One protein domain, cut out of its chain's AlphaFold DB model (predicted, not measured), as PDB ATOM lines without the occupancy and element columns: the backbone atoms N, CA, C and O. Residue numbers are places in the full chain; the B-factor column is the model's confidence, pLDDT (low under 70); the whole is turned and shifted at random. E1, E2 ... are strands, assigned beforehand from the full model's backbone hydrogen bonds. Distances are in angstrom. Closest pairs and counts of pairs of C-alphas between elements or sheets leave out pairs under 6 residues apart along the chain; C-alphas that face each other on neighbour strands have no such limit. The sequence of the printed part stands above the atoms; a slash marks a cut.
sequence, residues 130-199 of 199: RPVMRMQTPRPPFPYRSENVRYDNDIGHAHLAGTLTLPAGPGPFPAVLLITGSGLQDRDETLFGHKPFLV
ATOM      1  N   ARG A 130      10.027 125.768  12.819       41.34
ATOM      2  CA  ARG A 130      10.931 126.208  11.758       41.34
ATOM      3  C   ARG A 130      11.544 124.924  11.207       41.34
ATOM      4  O   ARG A 130      12.164 124.212  12.000       41.34
ATOM      5  N   PRO A 131      11.383 124.608   9.912       49.81
ATOM      6  CA  PRO A 131      11.956 123.397   9.364       49.81
ATOM      7  C   PRO A 131      13.472 123.525   9.481       49.81
ATOM      8  O   PRO A 131      14.120 124.246   8.723       49.81
ATOM      9  N   VAL A 132      14.046 122.853  10.478       55.72
ATOM     10  CA  VAL A 132      15.478 122.596  10.508       55.72
ATOM     11  C   VAL A 132      15.732 121.756   9.267       55.72
ATOM     12  O   VAL A 132      15.158 120.676   9.125       55.72
ATOM     13  N   MET A 133      16.526 122.262   8.323       53.38
ATOM     14  CA  MET A 133      16.890 121.491   7.141       53.38
ATOM     15  C   MET A 133      17.741 120.301   7.590       53.38
ATOM     16  O   MET A 133      18.947 120.406   7.794       53.38
ATOM     17  N   ARG A 134      17.081 119.166   7.781       63.78
ATOM     18  CA  ARG A 134      17.679 117.886   8.132       63.78
ATOM     19  C   ARG A 134      18.013 117.197   6.815       63.78
ATOM     20  O   ARG A 134      17.114 116.727   6.125       63.78
ATOM     21  N   MET A 135      19.291 117.183   6.429       64.69
ATOM     22  CA  MET A 135      19.730 116.511   5.194       64.69
ATOM     23  C   MET A 135      19.339 115.025   5.175       64.69
ATOM     24  O   MET A 135      19.155 114.459   4.105       64.69
ATOM     25  N   GLN A 136      19.161 114.421   6.353       73.69
ATOM     26  CA  GLN A 136      18.699 113.049   6.522       73.69
ATOM     27  C   GLN A 136      17.190 112.835   6.322       73.69
ATOM     28  O   GLN A 136      16.768 111.687   6.298       73.69
ATOM     29  N   THR A 137      16.363 113.882   6.209       80.62
ATOM     30  CA  THR A 137      14.919 113.717   5.963       80.62
ATOM     31  C   THR A 137      14.695 113.366   4.491       80.62
ATOM     32  O   THR A 137      14.974 114.216   3.633       80.62
ATOM     33  N   PRO A 138      14.179 112.162   4.173       82.81
ATOM     34  CA  PRO A 138      13.962 111.746   2.794       82.81
ATOM     35  C   PRO A 138      13.024 112.705   2.061       82.81
ATOM     36  O   PRO A 138      12.068 113.238   2.630       82.81
ATOM     37  N   ARG A 139      13.289 112.923   0.772       83.88
ATOM     38  CA  ARG A 139      12.430 113.717  -0.111       83.88
ATOM     39  C   ARG A 139      12.032 112.883  -1.323       83.88
ATOM     40  O   ARG A 139      12.854 112.103  -1.800       83.88
ATOM     41  N   PRO A 140      10.810 113.065  -1.844       84.06
ATOM     42  CA  PRO A 140      10.397 112.389  -3.060       84.06
ATOM     43  C   PRO A 140      11.273 112.801  -4.264       84.06
ATOM     44  O   PRO A 140      11.783 113.927  -4.289       84.06
ATOM     45  N   PRO A 141      11.402 111.933  -5.288       88.81
ATOM     46  CA  PRO A 141      10.761 110.623  -5.395       88.81
ATOM     47  C   PRO A 141      11.436 109.574  -4.504       88.81
ATOM     48  O   PRO A 141      12.657 109.456  -4.468       88.81
ATOM     49  N   PHE A 142      10.619 108.798  -3.797       87.50
ATOM     50  CA  PHE A 142      11.111 107.736  -2.933       87.50
ATOM     51  C   PHE A 142      11.455 106.478  -3.746       87.50
ATOM     52  O   PHE A 142      10.761 106.175  -4.720       87.50
ATOM     53  N   PRO A 143      12.487 105.705  -3.357       87.75
ATOM     54  CA  PRO A 143      12.868 104.466  -4.039       87.75
ATOM     55  C   PRO A 143      11.961 103.263  -3.692       87.75
ATOM     56  O   PRO A 143      12.292 102.117  -3.999       87.75
ATOM     57  N   TYR A 144      10.827 103.506  -3.037       90.00
ATOM     58  CA  TYR A 144       9.835 102.518  -2.621       90.00
ATOM     59  C   TYR A 144       8.423 103.082  -2.830       90.00
ATOM     60  O   TYR A 144       8.230 104.288  -2.996       90.00
ATOM     61  N   ARG A 145       7.420 102.201  -2.794       91.75
ATOM     62  CA  ARG A 145       6.009 102.605  -2.714       91.75
ATOM     63  C   ARG A 145       5.519 102.561  -1.273       91.75
ATOM     64  O   ARG A 145       5.972 101.703  -0.520       91.75
ATOM     65  N   SER A 146       4.566 103.424  -0.937       91.94
ATOM     66  CA  SER A 146       3.951 103.479   0.392       91.94
ATOM     67  C   SER A 146       2.451 103.240   0.305       91.94
ATOM     68  O   SER A 146       1.767 103.858  -0.511       91.94
ATOM     69  N   GLU A 147       1.936 102.369   1.168       93.06
ATOM     70  CA  GLU A 147       0.522 102.005   1.240       93.06
ATOM     71  C   GLU A 147       0.033 102.068   2.693       93.06
ATOM     72  O   GLU A 147       0.712 101.610   3.610       93.06
ATOM     73  N   ASN A 148      -1.160 102.621   2.919       93.50
ATOM     74  CA  ASN A 148      -1.804 102.545   4.231       93.50
ATOM     75  C   ASN A 148      -2.439 101.165   4.396       93.50
ATOM     76  O   ASN A 148      -3.264 100.761   3.578       93.50
ATOM     77  N   VAL A 149      -2.098 100.473   5.477       92.94
ATOM     78  CA  VAL A 149      -2.600  99.130   5.780       92.94
ATOM     79  C   VAL A 149      -3.302  99.105   7.131       92.94
ATOM     80  O   VAL A 149      -3.059  99.943   8.001       92.94
ATOM     81  N   ARG A 150      -4.196  98.136   7.317       93.06
ATOM     82  CA  ARG A 150      -4.851  97.856   8.597       93.06
ATOM     83  C   ARG A 150      -4.749  96.371   8.894       93.06
ATOM     84  O   ARG A 150      -4.763  95.560   7.971       93.06
ATOM     85  N   TYR A 151      -4.624  96.045  10.171       89.06
ATOM     86  CA  TYR A 151      -4.574  94.682  10.660       89.06
ATOM     87  C   TYR A 151      -5.469  94.551  11.886       89.06
ATOM     88  O   TYR A 151      -5.269  95.247  12.883       89.06
ATOM     89  N   ASP A 152      -6.430  93.643  11.797       93.50
ATOM     90  CA  ASP A 152      -7.354  93.332  12.875       93.50
ATOM     91  C   ASP A 152      -6.859  92.074  13.597       93.50
ATOM     92  O   ASP A 152      -6.708  91.007  13.001       93.50
ATOM     93  N   ASN A 153      -6.545  92.220  14.884       88.25
ATOM     94  CA  ASN A 153      -6.172  91.121  15.763       88.25
ATOM     95  C   ASN A 153      -7.382  90.715  16.606       88.25
ATOM     96  O   ASN A 153      -7.617  91.284  17.674       88.25
ATOM     97  N   ASP A 154      -8.107  89.699  16.149       89.06
ATOM     98  CA  ASP A 154      -9.320  89.222  16.820       89.06
ATOM     99  C   ASP A 154      -9.045  88.620  18.205       89.06
ATOM    100  O   ASP A 154      -9.860  88.773  19.111       89.06
ATOM    101  N   ILE A 155      -7.888  87.975  18.396       90.31
ATOM    102  CA  ILE A 155      -7.514  87.334  19.670       90.31
ATOM    103  C   ILE A 155      -7.206  88.393  20.734       90.31
ATOM    104  O   ILE A 155      -7.559  88.233  21.899       90.31
ATOM    105  N   GLY A 156      -6.527  89.471  20.334       85.81
ATOM    106  CA  GLY A 156      -6.156  90.579  21.218       85.81
ATOM    107  C   GLY A 156      -7.162  91.731  21.248       85.81
ATOM    108  O   GLY A 156      -6.913  92.708  21.950       85.81
ATOM    109  N   HIS A 157      -8.247  91.644  20.471       89.06
ATOM    110  CA  HIS A 157      -9.231  92.711  20.257       89.06
ATOM    111  C   HIS A 157      -8.593  94.071  19.909       89.06
ATOM    112  O   HIS A 157      -9.001  95.115  20.420       89.06
ATOM    113  N   ALA A 158      -7.565  94.057  19.056       86.12
ATOM    114  CA  ALA A 158      -6.806  95.248  18.684       86.12
ATOM    115  C   ALA A 158      -6.896  95.522  17.180       86.12
ATOM    116  O   ALA A 158      -6.707  94.622  16.365       86.12
ATOM    117  N   HIS A 159      -7.112  96.788  16.823       89.06
ATOM    118  CA  HIS A 159      -7.126  97.268  15.443       89.06
ATOM    119  C   HIS A 159      -5.880  98.119  15.202       89.06
ATOM    120  O   HIS A 159      -5.746  99.211  15.759       89.06
ATOM    121  N   LEU A 160      -4.949  97.618  14.396       87.44
ATOM    122  CA  LEU A 160      -3.680  98.279  14.112       87.44
ATOM    123  C   LEU A 160      -3.727  98.942  12.736       87.44
ATOM    124  O   LEU A 160      -4.198  98.354  11.765       87.44
ATOM    125  N   ALA A 161      -3.201 100.162  12.630       89.25
ATOM    126  CA  ALA A 161      -3.057 100.870  11.361       89.25
ATOM    127  C   ALA A 161      -1.575 101.127  11.059       89.25
ATOM    128  O   ALA A 161      -0.869 101.777  11.833       89.25
ATOM    129  N   GLY A 162      -1.117 100.652   9.903       89.00
ATOM    130  CA  GLY A 162       0.272 100.638   9.448       89.00
ATOM    131  C   GLY A 162       0.506 101.476   8.185       89.00
ATOM    132  O   GLY A 162      -0.430 101.781   7.448       89.00
ATOM    133  N   THR A 163       1.771 101.809   7.932       91.75
ATOM    134  CA  THR A 163       2.251 102.193   6.602       91.75
ATOM    135  C   THR A 163       3.142 101.050   6.147       91.75
ATOM    136  O   THR A 163       4.095 100.708   6.843       91.75
ATOM    137  N   LEU A 164       2.825 100.441   5.011       91.38
ATOM    138  CA  LEU A 164       3.671  99.452   4.364       91.38
ATOM    139  C   LEU A 164       4.514 100.162   3.309       91.38
ATOM    140  O   LEU A 164       3.971 100.689   2.339       91.38
ATOM    141  N   THR A 165       5.831 100.161   3.490       91.62
ATOM    142  CA  THR A 165       6.779 100.578   2.457       91.62
ATOM    143  C   THR A 165       7.322  99.340   1.751       91.62
ATOM    144  O   THR A 165       7.816  98.418   2.401       91.62
ATOM    145  N   LEU A 166       7.210  99.283   0.418       91.50
ATOM    146  CA  LEU A 166       7.763  98.172  -0.363       91.50
ATOM    147  C   LEU A 166       8.806  98.650  -1.381       91.50
ATOM    148  O   LEU A 166       8.468  99.466  -2.249       91.50
ATOM    149  N   PRO A 167      10.048  98.127  -1.320       91.19
ATOM    150  CA  PRO A 167      11.076  98.409  -2.312       91.19
ATOM    151  C   PRO A 167      10.652  98.002  -3.728       91.19
ATOM    152  O   PRO A 167       9.832  97.100  -3.924       91.19
ATOM    153  N   ALA A 168      11.243  98.649  -4.731       89.06
ATOM    154  CA  ALA A 168      11.095  98.230  -6.120       89.06
ATOM    155  C   ALA A 168      11.837  96.903  -6.392       89.06
ATOM    156  O   ALA A 168      12.930  96.674  -5.878       89.06
ATOM    157  N   GLY A 169      11.266  96.055  -7.253       89.12
ATOM    158  CA  GLY A 169      11.878  94.802  -7.709       89.12
ATOM    159  C   GLY A 169      11.094  93.538  -7.321       89.12
ATOM    160  O   GLY A 169      10.065  93.623  -6.654       89.12
ATOM    161  N   PRO A 170      11.561  92.356  -7.763       87.81
ATOM    162  CA  PRO A 170      10.836  91.089  -7.624       87.81
ATOM    163  C   PRO A 170      10.900  90.454  -6.220       87.81
ATOM    164  O   PRO A 170      10.186  89.486  -5.968       87.81
ATOM    165  N   GLY A 171      11.719  90.984  -5.301       88.19
ATOM    166  CA  GLY A 171      11.941  90.390  -3.978       88.19
ATOM    167  C   GLY A 171      12.704  89.051  -4.029       88.19
ATOM    168  O   GLY A 171      13.271  88.711  -5.070       88.19
ATOM    169  N   PRO A 172      12.740  88.282  -2.921       91.06
ATOM    170  CA  PRO A 172      12.152  88.585  -1.613       91.06
ATOM    171  C   PRO A 172      12.920  89.686  -0.872       91.06
ATOM    172  O   PRO A 172      14.129  89.835  -1.035       91.06
ATOM    173  N   PHE A 173      12.214  90.437  -0.029       91.00
ATOM    174  CA  PHE A 173      12.817  91.442   0.845       91.00
ATOM    175  C   PHE A 173      12.683  91.009   2.308       91.00
ATOM    176  O   PHE A 173      11.639  90.465   2.680       91.00
ATOM    177  N   PRO A 174      13.700  91.245   3.153       92.19
ATOM    178  CA  PRO A 174      13.534  91.112   4.594       92.19
ATOM    179  C   PRO A 174      12.485  92.115   5.096       92.19
ATOM    180  O   PRO A 174      12.425  93.250   4.621       92.19
ATOM    181  N   ALA A 175      11.666  91.697   6.062       91.31
ATOM    182  CA  ALA A 175      10.668  92.558   6.689       91.31
ATOM    183  C   ALA A 175      11.226  93.186   7.972       91.31
ATOM    184  O   ALA A 175      11.803  92.492   8.810       91.31
ATOM    185  N   VAL A 176      11.013  94.492   8.133       91.38
ATOM    186  CA  VAL A 176      11.293  95.234   9.367       91.38
ATOM    187  C   VAL A 176       9.980  95.824   9.858       91.38
ATOM    188  O   VAL A 176       9.245  96.428   9.081       91.38
ATOM    189  N   LEU A 177       9.686  95.640  11.145       89.88
ATOM    190  CA  LEU A 177       8.526  96.235  11.795       89.88
ATOM    191  C   LEU A 177       9.002  97.328  12.754       89.88
ATOM    192  O   LEU A 177       9.690  97.041  13.731       89.88
ATOM    193  N   LEU A 178       8.635  98.570  12.450       89.25
ATOM    194  CA  LEU A 178       8.897  99.735  13.288       89.25
ATOM    195  C   LEU A 178       7.661  99.991  14.155       89.25
ATOM    196  O   LEU A 178       6.557 100.147  13.632       89.25
ATOM    197  N   ILE A 179       7.837  99.989  15.475       87.62
ATOM    198  CA  ILE A 179       6.769 100.215  16.454       87.62
ATOM    199  C   ILE A 179       7.244 101.323  17.384       87.62
ATOM    200  O   ILE A 179       8.332 101.223  17.950       87.62
ATOM    201  N   THR A 180       6.438 102.371  17.531       79.75
ATOM    202  CA  THR A 180       6.749 103.477  18.438       79.75
ATOM    203  C   THR A 180       6.677 103.009  19.892       79.75
ATOM    204  O   THR A 180       5.889 102.123  20.234       79.75
ATOM    205  N   GLY A 181       7.472 103.633  20.762       78.69
ATOM    206  CA  GLY A 181       7.397 103.428  22.209       78.69
ATOM    207  C   GLY A 181       6.138 104.026  22.857       78.69
ATOM    208  O   GLY A 181       5.109 104.239  22.217       78.69
ATOM    209  N   SER A 182       6.211 104.300  24.161       64.12
ATOM    210  CA  SER A 182       5.111 104.908  24.916       64.12
ATOM    211  C   SER A 182       4.899 106.388  24.572       64.12
ATOM    212  O   SER A 182       5.847 107.135  24.333       64.12
ATOM    213  N   GLY A 183       3.639 106.830  24.630       68.50
ATOM    214  CA  GLY A 183       3.257 108.239  24.522       68.50
ATOM    215  C   GLY A 183       2.454 108.575  23.268       68.50
ATOM    216  O   GLY A 183       2.126 107.715  22.455       68.50
ATOM    217  N   LEU A 184       2.100 109.854  23.148       65.69
ATOM    218  CA  LEU A 184       1.415 110.390  21.976       65.69
ATOM    219  C   LEU A 184       2.446 110.565  20.856       65.69
ATOM    220  O   LEU A 184       3.182 111.544  20.849       65.69
ATOM    221  N   GLN A 185       2.516 109.590  19.952       77.56
ATOM    222  CA  GLN A 185       3.404 109.603  18.790       77.56
ATOM    223  C   GLN A 185       2.581 109.540  17.503       77.56
ATOM    224  O   GLN A 185       1.496 108.953  17.472       77.56
ATOM    225  N   ASP A 186       3.090 110.159  16.441       84.56
ATOM    226  CA  ASP A 186       2.530 110.007  15.101       84.56
ATOM    227  C   ASP A 186       3.161 108.808  14.365       84.56
ATOM    228  O   ASP A 186       3.968 108.060  14.917       84.56
ATOM    229  N   ARG A 187       2.771 108.597  13.100       86.25
ATOM    230  CA  ARG A 187       3.258 107.465  12.290       86.25
ATOM    231  C   ARG A 187       4.765 107.504  12.028       86.25
ATOM    232  O   ARG A 187       5.336 106.459  11.729       86.25
ATOM    233  N   ASP A 188       5.362 108.689  12.109       87.62
ATOM    234  CA  ASP A 188       6.757 108.941  11.766       87.62
ATOM    235  C   ASP A 188       7.665 108.979  13.010       87.62
ATOM    236  O   ASP A 188       8.870 109.208  12.868       87.62
ATOM    237  N   GLU A 189       7.101 108.748  14.204       84.94
ATOM    238  CA  GLU A 189       7.757 108.938  15.501       84.94
ATOM    239  C   GLU A 189       8.311 110.365  15.653       84.94
ATOM    240  O   GLU A 189       9.477 110.571  15.998       84.94
ATOM    241  N   THR A 190       7.497 111.376  15.325       82.25
ATOM    242  CA  THR A 190       7.971 112.761  15.331       82.25
ATOM    243  C   THR A 190       8.455 113.189  16.723       82.25
ATOM    244  O   THR A 190       7.670 113.413  17.641       82.25
ATOM    245  N   LEU A 191       9.771 113.368  16.857       73.12
ATOM    246  CA  LEU A 191      10.456 113.749  18.090       73.12
ATOM    247  C   LEU A 191      11.441 114.880  17.808       73.12
ATOM    248  O   LEU A 191      12.348 114.741  16.987       73.12
ATOM    249  N   PHE A 192      11.276 116.014  18.493       68.62
ATOM    250  CA  PHE A 192      12.134 117.198  18.330       68.62
ATOM    251  C   PHE A 192      12.286 117.629  16.848       68.62
ATOM    252  O   PHE A 192      13.389 117.934  16.378       68.62
ATOM    253  N   GLY A 193      11.197 117.563  16.071       71.44
ATOM    254  CA  GLY A 193      11.156 117.811  14.622       71.44
ATOM    255  C   GLY A 193      11.888 116.795  13.754       71.44
ATOM    256  O   GLY A 193      12.157 117.055  12.580       71.44
ATOM    257  N   HIS A 194      12.329 115.664  14.317       75.81
ATOM    258  CA  HIS A 194      12.862 114.519  13.573       75.81
ATOM    259  C   HIS A 194      11.743 113.536  13.313       75.81
ATOM    260  O   HIS A 194      10.919 113.327  14.184       75.81
ATOM    261  N   LYS A 195      11.781 112.892  12.151       85.44
ATOM    262  CA  LYS A 195      10.891 111.803  11.763       85.44
ATOM    263  C   LYS A 195      11.683 110.508  11.553       85.44
ATOM    264  O   LYS A 195      12.080 110.241  10.421       85.44
ATOM    265  N   PRO A 196      12.076 109.784  12.616       83.62
ATOM    266  CA  PRO A 196      12.925 108.596  12.505       83.62
ATOM    267  C   PRO A 196      12.314 107.494  11.640       83.62
ATOM    268  O   PRO A 196      13.052 106.773  10.975       83.62
ATOM    269  N   PHE A 197      10.983 107.377  11.628       88.44
ATOM    270  CA  PHE A 197      10.286 106.364  10.831       88.44
ATOM    271  C   PHE A 197       9.904 106.860   9.436       88.44
ATOM    272  O   PHE A 197       9.385 106.079   8.638       88.44
ATOM    273  N   LEU A 198      10.204 108.123   9.111       85.25
ATOM    274  CA  LEU A 198      10.148 108.601   7.738       85.25
ATOM    275  C   LEU A 198      11.378 108.076   6.998       85.25
ATOM    276  O   LEU A 198      12.401 108.753   6.881       85.25
ATOM    277  N   VAL A 199      11.257 106.833   6.553       72.19
ATOM    278  CA  VAL A 199      12.121 106.201   5.554       72.19
ATOM    279  C   VAL A 199      11.639 106.558   4.178       72.19
ATOM    280  O   VAL A 199      10.415 106.761   4.035       72.19
TER     281      VAL A 199
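What this domain is: This is residues 130 to 199 of the 199 residues of an uncharacterized protein of Gluconacetobacter sacchari (UniProt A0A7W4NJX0). This is a model with little regular structure: one long, bent two-stranded hairpin, E1 and E2, whose turn sticks out at residues 153 to 158, with long loops gathered toward its other end. The printed part has 70 residues and no named helix; E1 then E2 form an antiparallel sheet. The class is all strand, with 20 of the 70 residues in named elements. The whole is loose, radius of gyration of the C-alphas 14.6 A, and flat, spanning 44 by 37 by 17 A.

Where its parts are: E1, residues 144 to 153, is 26.9 A long and begins at C-alpha 144 (9.835, 102.518, -2.621). E2, residues 158 to 167, is 27.8 A long and ends at C-alpha 167 (11.076, 98.409, -2.312).

How they stand to each other: E1 and E2 form a hairpin with a tight link, antiparallel at 158 degrees. E1 bends by 51 degrees at residue 148. N 147 and O 164, 2.9 A apart, are within hydrogen-bond range.

The domain as a whole: The C-alphas farthest apart, of Met 133 and Ile 155, are 43.8 A apart. Residues 130 to 143 and 168 to 199 hold no named element. The printed part has no cut. pLDDT is under 70 at residues 130 to 135, 182 to 184 and 192.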